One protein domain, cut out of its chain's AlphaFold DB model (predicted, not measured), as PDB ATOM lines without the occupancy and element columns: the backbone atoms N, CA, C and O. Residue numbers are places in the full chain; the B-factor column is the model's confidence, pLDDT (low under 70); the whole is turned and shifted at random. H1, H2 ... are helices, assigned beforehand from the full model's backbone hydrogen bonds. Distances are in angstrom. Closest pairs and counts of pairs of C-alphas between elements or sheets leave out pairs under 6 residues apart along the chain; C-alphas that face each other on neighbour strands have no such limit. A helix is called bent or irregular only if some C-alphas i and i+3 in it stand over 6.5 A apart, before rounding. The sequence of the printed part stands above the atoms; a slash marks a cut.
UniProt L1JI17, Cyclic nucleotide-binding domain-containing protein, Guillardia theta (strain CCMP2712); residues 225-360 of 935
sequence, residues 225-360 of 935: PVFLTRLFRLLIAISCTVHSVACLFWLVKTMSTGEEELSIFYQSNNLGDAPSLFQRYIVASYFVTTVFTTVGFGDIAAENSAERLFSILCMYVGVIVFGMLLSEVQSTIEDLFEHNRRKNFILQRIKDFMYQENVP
ATOM      1  N   PRO A 225     -53.470  30.971  38.100       83.25
ATOM      2  CA  PRO A 225     -53.670  29.527  38.111       83.25
ATOM      3  C   PRO A 225     -52.497  28.820  38.807       83.25
ATOM      4  O   PRO A 225     -51.336  29.126  38.540       83.25
ATOM      5  N   VAL A 226     -52.810  27.832  39.653       82.69
ATOM      6  CA  VAL A 226     -51.869  27.146  40.566       82.69
ATOM      7  C   VAL A 226     -50.601  26.617  39.871       82.69
ATOM      8  O   VAL A 226     -49.515  26.638  40.442       82.69
ATOM      9  N   PHE A 227     -50.690  26.187  38.607       83.50
ATOM     10  CA  PHE A 227     -49.512  25.714  37.870       83.50
ATOM     11  C   PHE A 227     -48.457  26.820  37.668       83.50
ATOM     12  O   PHE A 227     -47.263  26.550  37.761       83.50
ATOM     13  N   LEU A 228     -48.872  28.079  37.466       84.25
ATOM     14  CA  LEU A 228     -47.945  29.210  37.371       84.25
ATOM     15  C   LEU A 228     -47.348  29.569  38.737       84.25
ATOM     16  O   LEU A 228     -46.178  29.942  38.789       84.25
ATOM     17  N   THR A 229     -48.098  29.435  39.839       84.19
ATOM     18  CA  THR A 229     -47.554  29.712  41.182       84.19
ATOM     19  C   THR A 229     -46.526  28.657  41.596       84.19
ATOM     20  O   THR A 229     -45.486  29.030  42.138       84.19
ATOM     21  N   ARG A 230     -46.736  27.375  41.254       85.44
ATOM     22  CA  ARG A 230     -45.739  26.294  41.421       85.44
ATOM     23  C   ARG A 230     -44.482  26.526  40.579       85.44
ATOM     24  O   ARG A 230     -43.388  26.584  41.137       85.44
ATOM     25  N   LEU A 231     -44.622  26.760  39.270       85.06
ATOM     26  CA  LEU A 231     -43.475  27.003  38.380       85.06
ATOM     27  C   LEU A 231     -42.667  28.250  38.782       85.06
ATOM     28  O   LEU A 231     -41.441  28.206  38.808       85.06
ATOM     29  N   PHE A 232     -43.327  29.351  39.154       84.12
ATOM     30  CA  PHE A 232     -42.643  30.570  39.603       84.12
ATOM     31  C   PHE A 232     -41.919  30.373  40.948       84.12
ATOM     32  O   PHE A 232     -40.783  30.818  41.110       84.12
ATOM     33  N   ARG A 233     -42.536  29.641  41.889       83.06
ATOM     34  CA  ARG A 233     -41.928  29.240  43.173       83.06
ATOM     35  C   ARG A 233     -40.671  28.384  42.950       83.06
ATOM     36  O   ARG A 233     -39.655  28.635  43.596       83.06
ATOM     37  N   LEU A 234     -40.718  27.437  42.008       85.12
ATOM     38  CA  LEU A 234     -39.584  26.594  41.614       85.12
ATOM     39  C   LEU A 234     -38.443  27.411  40.979       85.12
ATOM     40  O   LEU A 234     -37.290  27.262  41.377       85.12
ATOM     41  N   LEU A 235     -38.758  28.314  40.043       84.62
ATOM     42  CA  LEU A 235     -37.766  29.181  39.389       84.62
ATOM     43  C   LEU A 235     -37.036  30.093  40.388       84.62
ATOM     44  O   LEU A 235     -35.814  30.220  40.310       84.62
ATOM     45  N   ILE A 236     -37.750  30.680  41.357       82.88
ATOM     46  CA  ILE A 236     -37.126  31.468  42.434       82.88
ATOM     47  C   ILE A 236     -36.215  30.584  43.291       82.88
ATOM     48  O   ILE A 236     -35.062  30.948  43.512       82.88
ATOM     49  N   ALA A 237     -36.694  29.418  43.738       83.19
ATOM     50  CA  ALA A 237     -35.907  28.518  44.581       83.19
ATOM     51  C   ALA A 237     -34.588  28.096  43.908       83.19
ATOM     52  O   ALA A 237     -33.533  28.108  44.543       83.19
ATOM     53  N   ILE A 238     -34.624  27.789  42.608       85.94
ATOM     54  CA  ILE A 238     -33.431  27.421  41.834       85.94
ATOM     55  C   ILE A 238     -32.512  28.625  41.627       85.94
ATOM     56  O   ILE A 238     -31.311  28.489  41.835       85.94
ATOM     57  N   SER A 239     -33.053  29.804  41.307       84.44
ATOM     58  CA  SER A 239     -32.266  31.038  41.168       84.44
ATOM     59  C   SER A 239     -31.499  31.373  42.457       84.44
ATOM     60  O   SER A 239     -30.282  31.561  42.421       84.44
ATOM     61  N   CYS A 240     -32.164  31.326  43.618       81.38
ATOM     62  CA  CYS A 240     -31.518  31.496  44.925       81.38
ATOM     63  C   CYS A 240     -30.478  30.400  45.221       81.38
ATOM     64  O   CYS A 240     -29.436  30.687  45.811       81.38
ATOM     65  N   THR A 241     -30.718  29.153  44.797       85.44
ATOM     66  CA  THR A 241     -29.771  28.043  45.013       85.44
ATOM     67  C   THR A 241     -28.520  28.187  44.143       85.44
ATOM     68  O   THR A 241     -27.409  28.065  44.654       85.44
ATOM     69  N   VAL A 242     -28.675  28.509  42.853       88.25
ATOM     70  CA  VAL A 242     -27.555  28.774  41.932       88.25
ATOM     71  C   VAL A 242     -26.755  29.984  42.412       88.25
ATOM     72  O   VAL A 242     -25.537  29.894  42.502       88.25
ATOM     73  N   HIS A 243     -27.419  31.073  42.814       85.69
ATOM     74  CA  HIS A 243     -26.768  32.243  43.408       85.69
ATOM     75  C   HIS A 243     -25.985  31.891  44.688       85.69
ATOM     76  O   HIS A 243     -24.812  32.250  44.812       85.69
ATOM     77  N   SER A 244     -26.598  31.134  45.609       84.31
ATOM     78  CA  SER A 244     -25.951  30.641  46.833       84.31
ATOM     79  C   SER A 244     -24.689  29.839  46.534       84.31
ATOM     80  O   SER A 244     -23.631  30.126  47.089       84.31
ATOM     81  N   VAL A 245     -24.772  28.859  45.634       88.94
ATOM     82  CA  VAL A 245     -23.641  27.972  45.336       88.94
ATOM     83  C   VAL A 245     -22.578  28.669  44.478       88.94
ATOM     84  O   VAL A 245     -21.396  28.433  44.702       88.94
ATOM     85  N   ALA A 246     -22.945  29.598  43.588       89.25
ATOM     86  CA  ALA A 246     -22.001  30.436  42.838       89.25
ATOM     87  C   ALA A 246     -21.169  31.330  43.764       89.25
ATOM     88  O   ALA A 246     -19.952  31.444  43.627       89.25
ATOM     89  N   CYS A 247     -21.805  31.934  44.761       85.81
ATOM     90  CA  CYS A 247     -21.088  32.767  45.710       85.81
ATOM     91  C   CYS A 247     -20.262  31.952  46.716       85.81
ATOM     92  O   CYS A 247     -19.171  32.380  47.087       85.81
ATOM     93  N   LEU A 248     -20.725  30.758  47.110       87.00
ATOM     94  CA  LEU A 248     -19.914  29.810  47.883       87.00
ATOM     95  C   LEU A 248     -18.713  29.294  47.075       87.00
ATOM     96  O   LEU A 248     -17.630  29.177  47.638       87.00
ATOM     97  N   PHE A 249     -18.865  29.061  45.766       90.25
ATOM     98  CA  PHE A 249     -17.755  28.734  44.867       90.25
ATOM     99  C   PHE A 249     -16.708  29.849  44.863       90.25
ATOM    100  O   PHE A 249     -15.529  29.578  45.073       90.25
ATOM    101  N   TRP A 250     -17.137  31.106  44.704       88.38
ATOM    102  CA  TRP A 250     -16.209  32.235  44.729       88.38
ATOM    103  C   TRP A 250     -15.551  32.433  46.100       88.38
ATOM    104  O   TRP A 250     -14.365  32.739  46.162       88.38
ATOM    105  N   LEU A 251     -16.284  32.212  47.199       85.94
ATOM    106  CA  LEU A 251     -15.707  32.202  48.546       85.94
ATOM    107  C   LEU A 251     -14.649  31.101  48.684       85.94
ATOM    108  O   LEU A 251     -13.564  31.382  49.169       85.94
ATOM    109  N   VAL A 252     -14.905  29.871  48.228       88.88
ATOM    110  CA  VAL A 252     -13.883  28.809  48.251       88.88
ATOM    111  C   VAL A 252     -12.678  29.205  47.399       88.88
ATOM    112  O   VAL A 252     -11.562  29.140  47.905       88.88
ATOM    113  N   LYS A 253     -12.888  29.717  46.178       88.62
ATOM    114  CA  LYS A 253     -11.809  30.168  45.285       88.62
ATOM    115  C   LYS A 253     -10.979  31.317  45.873       88.62
ATOM    116  O   LYS A 253      -9.796  31.402  45.578       88.62
ATOM    117  N   THR A 254     -11.538  32.170  46.738       85.00
ATOM    118  CA  THR A 254     -10.762  33.190  47.474       85.00
ATOM    119  C   THR A 254     -10.209  32.716  48.826       85.00
ATOM    120  O   THR A 254      -9.412  33.440  49.421       85.00
ATOM    121  N   MET A 255     -10.572  31.514  49.307       84.50
ATOM    122  CA  MET A 255      -9.930  30.858  50.465       84.50
ATOM    123  C   MET A 255      -8.734  29.992  50.054       84.50
ATOM    124  O   MET A 255      -7.749  29.918  50.782       84.50
ATOM    125  N   SER A 256      -8.861  29.249  48.950       85.81
ATOM    126  CA  SER A 256      -8.003  28.098  48.629       85.81
ATOM    127  C   SER A 256      -6.795  28.403  47.752       85.81
ATOM    128  O   SER A 256      -6.068  27.476  47.397       85.81
ATOM    129  N   THR A 257      -6.640  29.653  47.330       85.25
ATOM    130  CA  THR A 257      -5.881  30.021  46.133       85.25
ATOM    131  C   THR A 257      -5.131  31.321  46.408       85.25
ATOM    132  O   THR A 257      -5.709  32.270  46.945       85.25
ATOM    133  N   GLY A 258      -3.832  31.354  46.103       83.44
ATOM    134  CA  GLY A 258      -2.972  32.513  46.373       83.44
ATOM    135  C   GLY A 258      -3.338  33.739  45.527       83.44
ATOM    136  O   GLY A 258      -3.972  33.611  44.484       83.44
ATOM    137  N   GLU A 259      -2.903  34.940  45.930       81.19
ATOM    138  CA  GLU A 259      -3.163  36.169  45.149       81.19
ATOM    139  C   GLU A 259      -2.521  36.118  43.741       81.19
ATOM    140  O   GLU A 259      -3.077  36.672  42.796       81.19
ATOM    141  N   GLU A 260      -1.412  35.384  43.587       82.88
ATOM    142  CA  GLU A 260      -0.740  35.101  42.307       82.88
ATOM    143  C   GLU A 260      -1.469  34.029  41.471       82.88
ATOM    144  O   GLU A 260      -1.716  34.224  40.285       82.88
ATOM    145  N   GLU A 261      -1.909  32.924  42.083       85.06
ATOM    146  CA  GLU A 261      -2.733  31.910  41.400       85.06
ATOM    147  C   GLU A 261      -4.073  32.504  40.920       85.06
ATOM    148  O   GLU A 261      -4.568  32.186  39.838       85.06
ATOM    149  N   LEU A 262      -4.653  33.417  41.706       86.31
ATOM    150  CA  LEU A 262      -5.918  34.078  41.402       86.31
ATOM    151  C   LEU A 262      -5.796  35.101  40.257       86.31
ATOM    152  O   LEU A 262      -6.750  35.258  39.495       86.31
ATOM    153  N   SER A 263      -4.646  35.767  40.090       84.44
ATOM    154  CA  SER A 263      -4.412  36.644  38.933       84.44
ATOM    155  C   SER A 263      -4.177  35.840  37.649       84.44
ATOM    156  O   SER A 263      -4.735  36.192  36.608       84.44
ATOM    157  N   ILE A 264      -3.475  34.703  37.731       86.50
ATOM    158  CA  ILE A 264      -3.352  33.734  36.628       86.50
ATOM    159  C   ILE A 264      -4.741  33.240  36.190       86.50
ATOM    160  O   ILE A 264      -5.037  33.240  34.994       86.50
ATOM    161  N   PHE A 265      -5.625  32.906  37.139       89.50
ATOM    162  CA  PHE A 265      -7.014  32.527  36.851       89.50
ATOM    163  C   PHE A 265      -7.804  33.642  36.138       89.50
ATOM    164  O   PHE A 265      -8.603  33.356  35.243       89.50
ATOM    165  N   TYR A 266      -7.586  34.918  36.483       88.88
ATOM    166  CA  TYR A 266      -8.224  36.027  35.765       88.88
ATOM    167  C   TYR A 266      -7.689  36.177  34.333       88.88
ATOM    168  O   TYR A 266      -8.471  36.357  33.396       88.88
ATOM    169  N   GLN A 267      -6.373  36.078  34.140       86.62
ATOM    170  CA  GLN A 267      -5.755  36.213  32.821       86.62
ATOM    171  C   GLN A 267      -6.163  35.065  31.883       86.62
ATOM    172  O   GLN A 267      -6.562  35.327  30.748       86.62
ATOM    173  N   SER A 268      -6.170  33.813  32.360       87.19
ATOM    174  CA  SER A 268      -6.599  32.647  31.567       87.19
ATOM    175  C   SER A 268      -8.071  32.710  31.136       87.19
ATOM    176  O   SER A 268      -8.419  32.242  30.053       87.19
ATOM    177  N   ASN A 269      -8.929  33.341  31.944       87.94
ATOM    178  CA  ASN A 269     -10.360  33.509  31.681       87.94
ATOM    179  C   ASN A 269     -10.714  34.873  31.040       87.94
ATOM    180  O   ASN A 269     -11.885  35.249  31.007       87.94
ATOM    181  N   ASN A 270      -9.734  35.612  30.499       86.88
ATOM    182  CA  ASN A 270      -9.918  36.901  29.804       86.88
ATOM    183  C   ASN A 270     -10.609  38.002  30.646       86.88
ATOM    184  O   ASN A 270     -11.316  38.861  30.119       86.88
ATOM    185  N   LEU A 271     -10.396  37.991  31.963       84.06
ATOM    186  CA  LEU A 271     -10.996  38.926  32.927       84.06
ATOM    187  C   LEU A 271     -10.170  40.208  33.154       84.06
ATOM    188  O   LEU A 271     -10.689  41.176  33.714       84.06
ATOM    189  N   GLY A 272      -8.905  40.225  32.719       83.25
ATOM    190  CA  GLY A 272      -7.934  41.280  33.040       83.25
ATOM    191  C   GLY A 272      -7.432  41.206  34.487       83.25
ATOM    192  O   GLY A 272      -7.867  40.357  35.258       83.25
ATOM    193  N   ASP A 273      -6.514  42.089  34.880       74.06
ATOM    194  CA  ASP A 273      -5.830  41.976  36.184       74.06
ATOM    195  C   ASP A 273      -6.711  42.368  37.389       74.06
ATOM    196  O   ASP A 273      -6.468  41.943  38.517       74.06
ATOM    197  N   ALA A 274      -7.759  43.167  37.159       75.25
ATOM    198  CA  ALA A 274      -8.660  43.674  38.196       75.25
ATOM    199  C   ALA A 274     -10.145  43.608  37.766       75.25
ATOM    200  O   ALA A 274     -10.786  44.650  37.615       75.25
ATOM    201  N   PRO A 275     -10.728  42.407  37.577       80.69
ATOM    202  CA  PRO A 275     -12.103  42.269  37.106       80.69
ATOM    203  C   PRO A 275     -13.120  42.837  38.092       80.69
ATOM    204  O   PRO A 275     -12.952  42.720  39.312       80.69
ATOM    205  N   SER A 276     -14.217  43.378  37.569       80.69
ATOM    206  CA  SER A 276     -15.321  43.901  38.370       80.69
ATOM    207  C   SER A 276     -16.052  42.787  39.126       80.69
ATOM    208  O   SER A 276     -16.054  41.616  38.735       80.69
ATOM    209  N   LEU A 277     -16.717  43.156  40.222       76.44
ATOM    210  CA  LEU A 277     -17.493  42.229  41.055       76.44
ATOM    211  C   LEU A 277     -18.572  41.493  40.239       76.44
ATOM    212  O   LEU A 277     -18.817  40.308  40.456       76.44
ATOM    213  N   PHE A 278     -19.160  42.178  39.255       79.56
ATOM    214  CA  PHE A 278     -20.165  41.617  38.359       79.56
ATOM    215  C   PHE A 278     -19.574  40.603  37.366       79.56
ATOM    216  O   PHE A 278     -20.161  39.540  37.173       79.56
ATOM    217  N   GLN A 279     -18.388  40.861  36.798       83.75
ATOM    218  CA  GLN A 279     -17.691  39.892  35.936       83.75
ATOM    219  C   GLN A 279     -17.348  38.607  36.703       83.75
ATOM    220  O   GLN A 279     -17.666  37.509  36.245       83.75
ATOM    221  N   ARG A 280     -16.784  38.741  37.912       85.25
ATOM    222  CA  ARG A 280     -16.511  37.612  38.821       85.25
ATOM    223  C   ARG A 280     -17.788  36.809  39.106       85.25
ATOM    224  O   ARG A 280     -17.779  35.582  39.062       85.25
ATOM    225  N   TYR A 281     -18.899  37.502  39.373       85.81
ATOM    226  CA  TYR A 281     -20.190  36.873  39.662       85.81
ATOM    227  C   TYR A 281     -20.768  36.117  38.456       85.81
ATOM    228  O   TYR A 281     -21.306  35.023  38.636       85.81
ATOM    229  N   ILE A 282     -20.625  36.648  37.236       88.12
ATOM    230  CA  ILE A 282     -21.014  35.950  35.999       88.12
ATOM    231  C   ILE A 282     -20.230  34.642  35.862       88.12
ATOM    232  O   ILE A 282     -20.844  33.596  35.681       88.12
ATOM    233  N   VAL A 283     -18.902  34.685  36.011       90.75
ATOM    234  CA  VAL A 283     -18.011  33.513  35.907       90.75
ATOM    235  C   VAL A 283     -18.387  32.434  36.928       90.75
ATOM    236  O   VAL A 283     -18.563  31.269  36.570       90.75
ATOM    237  N   ALA A 284     -18.613  32.826  38.185       90.88
ATOM    238  CA  ALA A 284     -19.054  31.918  39.241       90.88
ATOM    239  C   ALA A 284     -20.443  31.306  38.971       90.88
ATOM    240  O   ALA A 284     -20.655  30.107  39.161       90.88
ATOM    241  N   SER A 285     -21.391  32.129  38.512       90.44
ATOM    242  CA  SER A 285     -22.763  31.705  38.204       90.44
ATOM    243  C   SER A 285     -22.812  30.778  36.995       90.44
ATOM    244  O   SER A 285     -23.578  29.818  36.989       90.44
ATOM    245  N   TYR A 286     -21.976  31.038  35.991       92.88
ATOM    246  CA  TYR A 286     -21.813  30.208  34.805       92.88
ATOM    247  C   TYR A 286     -21.266  28.823  35.173       92.88
ATOM    248  O   TYR A 286     -21.933  27.835  34.869       92.88
ATOM    249  N   PHE A 287     -20.159  28.737  35.923       92.88
ATOM    250  CA  PHE A 287     -19.616  27.460  36.411       92.88
ATOM    251  C   PHE A 287     -20.653  26.639  37.193       92.88
ATOM    252  O   PHE A 287     -20.875  25.460  36.920       92.88
ATOM    253  N   VAL A 288     -21.355  27.261  38.145       93.56
ATOM    254  CA  VAL A 288     -22.370  26.544  38.931       93.56
ATOM    255  C   VAL A 288     -23.574  26.147  38.078       93.56
ATOM    256  O   VAL A 288     -24.114  25.061  38.272       93.56
ATOM    257  N   THR A 289     -23.954  26.950  37.082       92.69
ATOM    258  CA  THR A 289     -25.020  26.590  36.135       92.69
ATOM    259  C   THR A 289     -24.617  25.407  35.252       92.69
ATOM    260  O   THR A 289     -25.425  24.495  35.076       92.69
ATOM    261  N   THR A 290     -23.387  25.354  34.729       93.56
ATOM    262  CA  THR A 290     -22.924  24.234  33.884       93.56
ATOM    263  C   THR A 290     -22.749  22.943  34.686       93.56
ATOM    264  O   THR A 290     -23.030  21.867  34.155       93.56
ATOM    265  N   VAL A 291     -22.393  23.029  35.974       93.00
ATOM    266  CA  VAL A 291     -22.408  21.891  36.913       93.00
ATOM    267  C   VAL A 291     -23.839  21.437  37.227       93.00
ATOM    268  O   VAL A 291     -24.140  20.252  37.113       93.00
ATOM    269  N   PHE A 292     -24.747  22.355  37.577       92.75
ATOM    270  CA  PHE A 292     -26.130  22.025  37.967       92.75
ATOM    271  C   PHE A 292     -26.976  21.490  36.806       92.75
ATOM    272  O   PHE A 292     -27.840  20.643  37.013       92.75
ATOM    273  N   THR A 293     -26.721  21.956  35.584       91.44
ATOM    274  CA  THR A 293     -27.347  21.426  34.360       91.44
ATOM    275  C   THR A 293     -26.651  20.170  33.828       91.44
ATOM    276  O   THR A 293     -27.080  19.617  32.819       91.44
ATOM    277  N   THR A 294     -25.590  19.692  34.492       91.56
ATOM    278  CA  THR A 294     -24.755  18.542  34.088       91.56
ATOM    279  C   THR A 294     -24.099  18.669  32.702       91.56
ATOM    280  O   THR A 294     -23.663  17.678  32.127       91.56
ATOM    281  N   VAL A 295     -23.989  19.896  32.178       93.88
ATOM    282  CA  VAL A 295     -23.375  20.205  30.875       93.88
ATOM    283  C   VAL A 295     -21.845  20.197  30.953       93.88
ATOM    284  O   VAL A 295     -21.198  19.683  30.046       93.88
ATOM    285  N   GLY A 296     -21.273  20.743  32.033       87.00
ATOM    286  CA  GLY A 296     -19.863  20.574  32.408       87.00
ATOM    287  C   GLY A 296     -18.823  20.806  31.301       87.00
ATOM    288  O   GLY A 296     -17.999  19.925  31.075       87.00
ATOM    289  N   PHE A 297     -18.827  21.972  30.639       89.69
ATOM    290  CA  PHE A 297     -17.908  22.278  29.523       89.69
ATOM    291  C   PHE A 297     -16.408  22.124  29.851       89.69
ATOM    292  O   PHE A 297     -15.619  21.873  28.944       89.69
ATOM    293  N   GLY A 298     -16.012  22.242  31.126       86.19
ATOM    294  CA  GLY A 298     -14.637  22.002  31.587       86.19
ATOM    295  C   GLY A 298     -13.653  23.148  31.325       86.19
ATOM    296  O   GLY A 298     -12.459  22.984  31.557       86.19
ATOM    297  N   ASP A 299     -14.155  24.293  30.869       88.94
ATOM    298  CA  ASP A 299     -13.435  25.555  30.690       88.94
ATOM    299  C   ASP A 299     -13.061  26.211  32.030       88.94
ATOM    300  O   ASP A 299     -11.928  26.647  32.212       88.94
ATOM    301  N   ILE A 300     -13.983  26.199  32.996       90.69
ATOM    302  CA  ILE A 300     -13.701  26.489  34.405       90.69
ATOM    303  C   ILE A 300     -13.628  25.159  35.157       90.69
ATOM    304  O   ILE A 300     -14.610  24.415  35.231       90.69
ATOM    305  N   ALA A 301     -12.467  24.871  35.743       85.75
ATOM    306  CA  ALA A 301     -12.187  23.638  36.470       85.75
ATOM    307  C   ALA A 301     -11.632  23.915  37.876       85.75
ATOM    308  O   ALA A 301     -11.138  25.001  38.170       85.75
ATOM    309  N   ALA A 302     -11.719  22.910  38.747       88.06
ATOM    310  CA  ALA A 302     -11.242  22.982  40.123       88.06
ATOM    311  C   ALA A 302      -9.744  22.652  40.218       88.06
ATOM    312  O   ALA A 302      -9.332  21.489  40.110       88.06
ATOM    313  N   GLU A 303      -8.929  23.676  40.446       86.69
ATOM    314  CA  GLU A 303      -7.470  23.575  40.410       86.69
ATOM    315  C   GLU A 303      -6.947  22.961  41.713       86.69
ATOM    316  O   GLU A 303      -6.366  21.872  41.685       86.69
ATOM    317  N   ASN A 304      -7.252  23.576  42.859       90.00
ATOM    318  CA  ASN A 304      -6.753  23.147  44.168       90.00
ATOM    319  C   ASN A 304      -7.665  22.101  44.844       90.00
ATOM    320  O   ASN A 304      -8.869  22.026  44.602       90.00
ATOM    321  N   SER A 305      -7.114  21.269  45.737       92.00
ATOM    322  CA  SER A 305      -7.842  20.146  46.368       92.00
ATOM    323  C   SER A 305      -9.114  20.558  47.126       92.00
ATOM    324  O   SER A 305     -10.080  19.795  47.158       92.00
ATOM    325  N   ALA A 306      -9.136  21.763  47.706       90.56
ATOM    326  CA  ALA A 306     -10.320  22.323  48.357       90.56
ATOM    327  C   ALA A 306     -11.427  22.668  47.345       90.56
ATOM    328  O   ALA A 306     -12.589  22.324  47.571       90.56
ATOM    329  N   GLU A 307     -11.065  23.256  46.199       91.81
ATOM    330  CA  GLU A 307     -11.986  23.489  45.081       91.81
ATOM    331  C   GLU A 307     -12.560  22.161  44.584       91.81
ATOM    332  O   GLU A 307     -13.767  22.044  44.418       91.81
ATOM    333  N   ARG A 308     -11.721  21.126  44.419       93.56
ATOM    334  CA  ARG A 308     -12.155  19.809  43.918       93.56
ATOM    335  C   ARG A 308     -13.160  19.147  44.858       93.56
ATOM    336  O   ARG A 308     -14.185  18.648  44.398       93.56
ATOM    337  N   LEU A 309     -12.906  19.185  46.169       94.25
ATOM    338  CA  LEU A 309     -13.846  18.693  47.179       94.25
ATOM    339  C   LEU A 309     -15.172  19.471  47.138       94.25
ATOM    340  O   LEU A 309     -16.243  18.865  47.153       94.25
ATOM    341  N   PHE A 310     -15.108  20.800  47.029       92.69
ATOM    342  CA  PHE A 310     -16.294  21.644  46.899       92.69
ATOM    343  C   PHE A 310     -17.077  21.356  45.605       92.69
ATOM    344  O   PHE A 310     -18.299  21.219  45.651       92.69
ATOM    345  N   SER A 311     -16.405  21.185  44.463       92.62
ATOM    346  CA  SER A 311     -17.040  20.841  43.185       92.62
ATOM    347  C   SER A 311     -17.714  19.471  43.215       92.62
ATOM    348  O   SER A 311     -18.826  19.353  42.712       92.62
ATOM    349  N   ILE A 312     -17.112  18.463  43.858       93.81
ATOM    350  CA  ILE A 312     -17.739  17.145  44.068       93.81
ATOM    351  C   ILE A 312     -19.043  17.288  44.872       93.81
ATOM    352  O   ILE A 312     -20.079  16.750  44.479       93.81
ATOM    353  N   LEU A 313     -19.030  18.068  45.959       94.12
ATOM    354  CA  LEU A 313     -20.241  18.359  46.738       94.12
ATOM    355  C   LEU A 313     -21.290  19.117  45.903       94.12
ATOM    356  O   LEU A 313     -22.476  18.790  45.962       94.12
ATOM    357  N   CYS A 314     -20.867  20.071  45.071       92.44
ATOM    358  CA  CYS A 314     -21.757  20.816  44.178       92.44
ATOM    359  C   CYS A 314     -22.350  19.961  43.055       92.44
ATOM    360  O   CYS A 314     -23.490  20.201  42.671       92.44
ATOM    361  N   MET A 315     -21.633  18.948  42.562       93.50
ATOM    362  CA  MET A 315     -22.171  17.969  41.611       93.50
ATOM    363  C   MET A 315     -23.280  17.131  42.260       93.50
ATOM    364  O   MET A 315     -24.354  16.997  41.678       93.50
ATOM    365  N   TYR A 316     -23.077  16.638  43.489       94.62
ATOM    366  CA  TYR A 316     -24.129  15.916  44.218       94.62
ATOM    367  C   TYR A 316     -25.362  16.794  44.484       94.62
ATOM    368  O   TYR A 316     -26.485  16.364  44.222       94.62
ATOM    369  N   VAL A 317     -25.173  18.036  44.947       92.00
ATOM    370  CA  VAL A 317     -26.281  18.988  45.155       92.00
ATOM    371  C   VAL A 317     -26.978  19.323  43.833       92.00
ATOM    372  O   VAL A 317     -28.205  19.292  43.775       92.00
ATOM    373  N   GLY A 318     -26.223  19.586  42.764       92.25
ATOM    374  CA  GLY A 318     -26.749  19.926  41.441       92.25
ATOM    375  C   GLY A 318     -27.631  18.827  40.852       92.25
ATOM    376  O   GLY A 318     -28.755  19.106  40.442       92.25
ATOM    377  N   VAL A 319     -27.184  17.565  40.899       93.06
ATOM    378  CA  VAL A 319     -27.972  16.407  40.437       93.06
ATOM    379  C   VAL A 319     -29.273  16.251  41.236       93.06
ATOM    380  O   VAL A 319     -30.325  15.994  40.649       93.06
ATOM    381  N   ILE A 320     -29.240  16.462  42.558       92.12
ATOM    382  CA  ILE A 320     -30.442  16.417  43.407       92.12
ATOM    383  C   ILE A 320     -31.407  17.564  43.047       92.12
ATOM    384  O   ILE A 320     -32.601  17.326  42.866       92.12
ATOM    385  N   VAL A 321     -30.908  18.793  42.883       90.38
ATOM    386  CA  VAL A 321     -31.714  19.971  42.500       90.38
ATOM    387  C   VAL A 321     -32.338  19.804  41.110       90.38
ATOM    388  O   VAL A 321     -33.527  20.080  40.939       90.38
ATOM    389  N   PHE A 322     -31.581  19.299  40.135       89.31
ATOM    390  CA  PHE A 322     -32.072  19.036  38.782       89.31
ATOM    391  C   PHE A 322     -33.146  17.936  38.759       89.31
ATOM    392  O   PHE A 322     -34.192  18.103  38.129       89.31
ATOM    393  N   GLY A 323     -32.948  16.849  39.516       91.62
ATOM    394  CA  GLY A 323     -33.949  15.792  39.682       91.62
ATOM    395  C   GLY A 323     -35.252  16.290  40.322       91.62
ATOM    396  O   GLY A 323     -36.339  15.940  39.858       91.62
ATOM    397  N   MET A 324     -35.162  17.163  41.334       89.31
ATOM    398  CA  MET A 324     -36.338  17.792  41.951       89.31
ATOM    399  C   MET A 324     -37.083  18.724  40.984       89.31
ATOM    400  O   MET A 324     -38.311  18.672  40.940       89.31
ATOM    401  N   LEU A 325     -36.375  19.523  40.169       89.25
ATOM    402  CA  LEU A 325     -37.001  20.322  39.104       89.25
ATOM    403  C   LEU A 325     -37.786  19.433  38.136       89.25
ATOM    404  O   LEU A 325     -38.949  19.719  37.854       89.25
ATOM    405  N   LEU A 326     -37.170  18.358  37.641       90.50
ATOM    406  CA  LEU A 326     -37.797  17.492  36.645       90.50
ATOM    407  C   LEU A 326     -39.060  16.822  37.209       90.50
ATOM    408  O   LEU A 326     -40.084  16.766  36.528       90.50
ATOM    409  N   SER A 327     -39.013  16.392  38.474       91.69
ATOM    410  CA  SER A 327     -40.152  15.799  39.178       91.69
ATOM    411  C   SER A 327     -41.303  16.791  39.410       91.69
ATOM    412  O   SER A 327     -42.456  16.444  39.154       91.69
ATOM    413  N   GLU A 328     -41.021  18.032  39.824       88.81
ATOM    414  CA  GLU A 328     -42.055  19.058  40.052       88.81
ATOM    415  C   GLU A 328     -42.697  19.533  38.736       88.81
ATOM    416  O   GLU A 328     -43.913  19.741  38.670       88.81
ATOM    417  N   VAL A 329     -41.911  19.640  37.657       91.06
ATOM    418  CA  VAL A 329     -42.429  19.914  36.306       91.06
ATOM    419  C   VAL A 329     -43.311  18.759  35.822       91.06
ATOM    420  O   VAL A 329     -44.414  19.014  35.335       91.06
ATOM    421  N   GLN A 330     -42.892  17.501  36.008       91.94
ATOM    422  CA  GLN A 330     -43.712  16.338  35.652       91.94
ATOM    423  C   GLN A 330     -45.026  16.302  36.448       91.94
ATOM    424  O   GLN A 330     -46.087  16.195  35.836       91.94
ATOM    425  N   SER A 331     -44.987  16.459  37.778       92.19
ATOM    426  CA  SER A 331     -46.196  16.527  38.618       92.19
ATOM    427  C   SER A 331     -47.141  17.633  38.146       92.19
ATOM    428  O   SER A 331     -48.328  17.383  37.953       92.19
ATOM    429  N   THR A 332     -46.615  18.830  37.874       89.62
ATOM    430  CA  THR A 332     -47.417  19.969  37.407       89.62
ATOM    431  C   THR A 332     -48.081  19.699  36.047       89.62
ATOM    432  O   THR A 332     -49.211  20.130  35.817       89.62
ATOM    433  N   ILE A 333     -47.416  18.964  35.147       90.38
ATOM    434  CA  ILE A 333     -47.976  18.535  33.855       90.38
ATOM    435  C   ILE A 333     -49.047  17.450  34.050       90.38
ATOM    436  O   ILE A 333     -50.102  17.513  33.417       90.38
ATOM    437  N   GLU A 334     -48.813  16.473  34.927       90.69
ATOM    438  CA  GLU A 334     -49.784  15.414  35.218       90.69
ATOM    439  C   GLU A 334     -51.071  15.979  35.839       90.69
ATOM    440  O   GLU A 334     -52.157  15.671  35.342       90.69
ATOM    441  N   ASP A 335     -50.954  16.886  36.814       87.88
ATOM    442  CA  ASP A 335     -52.078  17.601  37.435       87.88
ATOM    443  C   ASP A 335     -52.868  18.437  36.409       87.88
ATOM    444  O   ASP A 335     -54.101  18.434  36.394       87.88
ATOM    445  N   LEU A 336     -52.169  19.141  35.507       88.56
ATOM    446  CA  LEU A 336     -52.786  19.993  34.483       88.56
ATOM    447  C   LEU A 336     -53.601  19.191  33.453       88.56
ATOM    448  O   LEU A 336     -54.629  19.670  32.962       88.56
ATOM    449  N   PHE A 337     -53.160  17.976  33.115       89.69
ATOM    450  CA  PHE A 337     -53.794  17.147  32.088       89.69
ATOM    451  C   PHE A 337     -54.666  15.999  32.627       89.69
ATOM    452  O   PHE A 337     -55.347  15.367  31.816       89.69
ATOM    453  N   GLU A 338     -54.726  15.757  33.943       90.12
ATOM    454  CA  GLU A 338     -55.432  14.634  34.595       90.12
ATOM    455  C   GLU A 338     -56.837  14.379  34.017       90.12
ATOM    456  O   GLU A 338     -57.123  13.302  33.483       90.12
ATOM    457  N   HIS A 339     -57.701  15.399  34.002       87.50
ATOM    458  CA  HIS A 339     -59.071  15.268  33.490       87.50
ATOM    459  C   HIS A 339     -59.145  14.998  31.983       87.50
ATOM    460  O   HIS A 339     -60.026  14.264  31.536       87.50
ATOM    461  N   ASN A 340     -58.227  15.556  31.185       90.31
ATOM    462  CA  ASN A 340     -58.172  15.283  29.748       90.31
ATOM    463  C   ASN A 340     -57.628  13.875  29.469       90.31
ATOM    464  O   ASN A 340     -58.178  13.181  28.616       90.31
ATOM    465  N   ARG A 341     -56.625  13.416  30.229       92.06
ATOM    466  CA  ARG A 341     -56.091  12.047  30.185       92.06
ATOM    467  C   ARG A 341     -57.187  11.033  30.525       92.06
ATOM    468  O   ARG A 341     -57.416  10.104  29.752       92.06
ATOM    469  N   ARG A 342     -57.937  11.262  31.611       92.38
ATOM    470  CA  ARG A 342     -59.063  10.417  32.050       92.38
ATOM    471  C   ARG A 342     -60.227  10.416  31.050       92.38
ATOM    472  O   ARG A 342     -60.724   9.342  30.712       92.38
ATOM    473  N   LYS A 343     -60.608  11.580  30.501       93.31
ATOM    474  CA  LYS A 343     -61.616  11.689  29.427       93.31
ATOM    475  C   LYS A 343     -61.198  10.901  28.186       93.31
ATOM    476  O   LYS A 343     -61.983  10.119  27.657       93.31
ATOM    477  N   ASN A 344     -59.967  11.105  27.721       94.12
ATOM    478  CA  ASN A 344     -59.468  10.487  26.496       94.12
ATOM    479  C   ASN A 344     -59.314   8.968  26.655       94.12
ATOM    480  O   ASN A 344     -59.659   8.244  25.730       94.12
ATOM    481  N   PHE A 345     -58.900   8.479  27.829       95.19
ATOM    482  CA  PHE A 345     -58.866   7.048  28.155       95.19
ATOM    483  C   PHE A 345     -60.256   6.394  28.068       95.19
ATOM    484  O   PHE A 345     -60.413   5.362  27.417       95.19
ATOM    485  N   ILE A 346     -61.284   7.015  28.661       94.75
ATOM    486  CA  ILE A 346     -62.670   6.513  28.605       94.75
ATOM    487  C   ILE A 346     -63.208   6.551  27.168       94.75
ATOM    488  O   ILE A 346     -63.750   5.556  26.686       94.75
ATOM    489  N   LEU A 347     -63.015   7.667  26.455       95.88
ATOM    490  CA  LEU A 347     -63.423   7.792  25.054       95.88
ATOM    491  C   LEU A 347     -62.709   6.781  24.152       95.88
ATOM    492  O   LEU A 347     -63.335   6.274  23.228       95.88
ATOM    493  N   GLN A 348     -61.433   6.474  24.405       96.75
ATOM    494  CA  GLN A 348     -60.695   5.493  23.614       96.75
ATOM    495  C   GLN A 348     -61.257   4.087  23.823       96.75
ATOM    496  O   GLN A 348     -61.702   3.495  22.848       96.75
ATOM    497  N   ARG A 349     -61.419   3.625  25.072       96.94
ATOM    498  CA  ARG A 349     -62.021   2.305  25.355       96.94
ATOM    499  C   ARG A 349     -63.405   2.120  24.720       96.94
ATOM    500  O   ARG A 349     -63.754   1.012  24.322       96.94
ATOM    501  N   ILE A 350     -64.189   3.194  24.611       96.94
ATOM    502  CA  ILE A 350     -65.506   3.176  23.959       96.94
ATOM    503  C   ILE A 350     -65.384   3.151  22.426       96.94
ATOM    504  O   ILE A 350     -66.156   2.441  21.787       96.94
ATOM    505  N   LYS A 351     -64.407   3.841  21.817       96.06
ATOM    506  CA  LYS A 351     -64.087   3.654  20.385       96.06
ATOM    507  C   LYS A 351     -63.648   2.221  20.096       96.06
ATOM    508  O   LYS A 351     -64.132   1.649  19.129       96.06
ATOM    509  N   ASP A 352     -62.758   1.666  20.917       96.81
ATOM    510  CA  ASP A 352     -62.176   0.336  20.714       96.81
ATOM    511  C   ASP A 352     -63.279  -0.737  20.731       96.81
ATOM    512  O   ASP A 352     -63.365  -1.553  19.815       96.81
ATOM    513  N   PHE A 353     -64.197  -0.656  21.703       97.31
ATOM    514  CA  PHE A 353     -65.409  -1.483  21.763       97.31
ATOM    515  C   PHE A 353     -66.314  -1.302  20.532       97.31
ATOM    516  O   PHE A 353     -66.691  -2.275  19.886       97.31
ATOM    517  N   MET A 354     -66.642  -0.060  20.157       97.50
ATOM    518  CA  MET A 354     -67.497   0.205  18.991       97.50
ATOM    519  C   MET A 354     -66.861  -0.229  17.662       97.50
ATOM    520  O   MET A 354     -67.583  -0.538  16.718       97.50
ATOM    521  N   TYR A 355     -65.531  -0.256  17.578       96.06
ATOM    522  CA  TYR A 355     -64.792  -0.784  16.434       96.06
ATOM    523  C   TYR A 355     -64.867  -2.318  16.381       96.06
ATOM    524  O   TYR A 355     -65.187  -2.869  15.331       96.06
ATOM    525  N   GLN A 356     -64.661  -2.997  17.516       97.25
ATOM    526  CA  GLN A 356     -64.807  -4.457  17.642       97.25
ATOM    527  C   GLN A 356     -66.225  -4.924  17.261       97.25
ATOM    528  O   GLN A 356     -66.382  -5.834  16.451       97.25
ATOM    529  N   GLU A 357     -67.255  -4.231  17.751       97.62
ATOM    530  CA  GLU A 357     -68.669  -4.516  17.458       97.62
ATOM    531  C   GLU A 357     -69.164  -3.920  16.119       97.62
ATOM    532  O   GLU A 357     -70.360  -3.943  15.830       97.62
ATOM    533  N   ASN A 358     -68.267  -3.377  15.280       96.19
ATOM    534  CA  ASN A 358     -68.573  -2.833  13.945       96.19
ATOM    535  C   ASN A 358     -69.715  -1.781  13.927       96.19
ATOM    536  O   ASN A 358     -70.508  -1.698  12.984       96.19
ATOM    537  N   VAL A 359     -69.807  -0.953  14.972       96.69
ATOM    538  CA  VAL A 359     -70.902   0.009  15.174       96.69
ATOM    539  C   VAL A 359     -70.858   1.125  14.112       96.69
ATOM    540  O   VAL A 359     -69.826   1.791  13.971       96.69
ATOM    541  N   PRO A 360     -71.974   1.410  13.399       97.06
ATOM    542  CA  PRO A 360     -72.014   2.416  12.340       97.06
ATOM    543  C   PRO A 360     -71.489   3.786  12.776       97.06
ATOM    544  O   PRO A 360     -71.876   4.310  13.823       97.06
TER     545      PRO A 360
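AT A GLANCE: This is residues 225 to 360 of the 935 residues of the protein "Cyclic nucleotide-binding domain-containing protein" of Guillardia theta (strain CCMP2712) (UniProt L1JI17). Two long helices, H1 and H4a, lie side by side and run opposite ways, and a shorter helix, H3, crosses H1 and reaches H4a with its last residues. H2 sits beyond the last residues of H1 at one end of this pair, and past the other end H4 kinks into its second arm, H4b, of which residues 339 to 350 and 352 to 356 stick out as part of a free tail. The printed part has 136 residues, with four named helices in the order H1, H2, H3, H4 and no named strand, and its class is all helix. The whole is extended, with a radius of gyration of the C-alphas of 23.9 A, and spans 83 by 29 by 24 A, the arm H4b adding to its length.

IN THESE COORDINATES: H1 is residues 226 to 255, 43.3 A from its first C-alpha at (-51.869, 27.146, 40.566) to its last. H2 is residues 259 to 268. H3 is residues 277 to 292, 22.2 A long. H4, residues 305 to 356, was assigned as one helix by its hydrogen bonds but is bent: C-alphas 336 and 339 are 7.9 A apart. Its arm H4a, residues 305 to 336, begins at C-alpha 305 at (-7.842, 20.146, 46.368) and is 46.5 A long. The arm H4b, residues 339 to 356, is 25.9 A long and ends at C-alpha 356 at (-64.807, -4.457, 17.642).

HOW THE PARTS SIT: H1 and H4a touch at a shallow tilt of 3 degrees, opposite ways; their closest C-alphas, of Phe 227 and Thr 332, are 6.1 A apart. H3 touches residues 242 to 250 of H1 at a steep tilt of 66 degrees, opposite ways, with the closest C-alphas, of Ala 246 and Ser 285, 4.9 A apart. With residues 288 to 292, H3 touches residues 314 to 322 of H4a at a steep tilt of 67 degrees, the same way; the closest C-alphas, of Phe 292 and Gly 318, are 4.1 A apart. H2 is close to H1 but not clearly touching it, the closest C-alphas, of Thr 254 and Leu 262, being 7.8 A apart. H2 is apart from H3, H4a and H4b. H4b stands at a steep tilt of 58 degrees to H4a and is apart from H1, H2 and H3. In H1, H2, H3, H4a and H4b every O i to N i+4 pair is within hydrogen-bond range.

THE WHOLE: The two C-alphas farthest apart, of Glu 260 and Pro 360, are 83.9 A apart. Residues 337 to 350 and 352 to 358 stand free. The link from H1 to H2 is tight, that from H2 to H3 short, and that from H3 to H4, residues 293 to 304, long. The printed part has no cut. The mean pLDDT of the printed part is 89.0, and no printed residue is under 70.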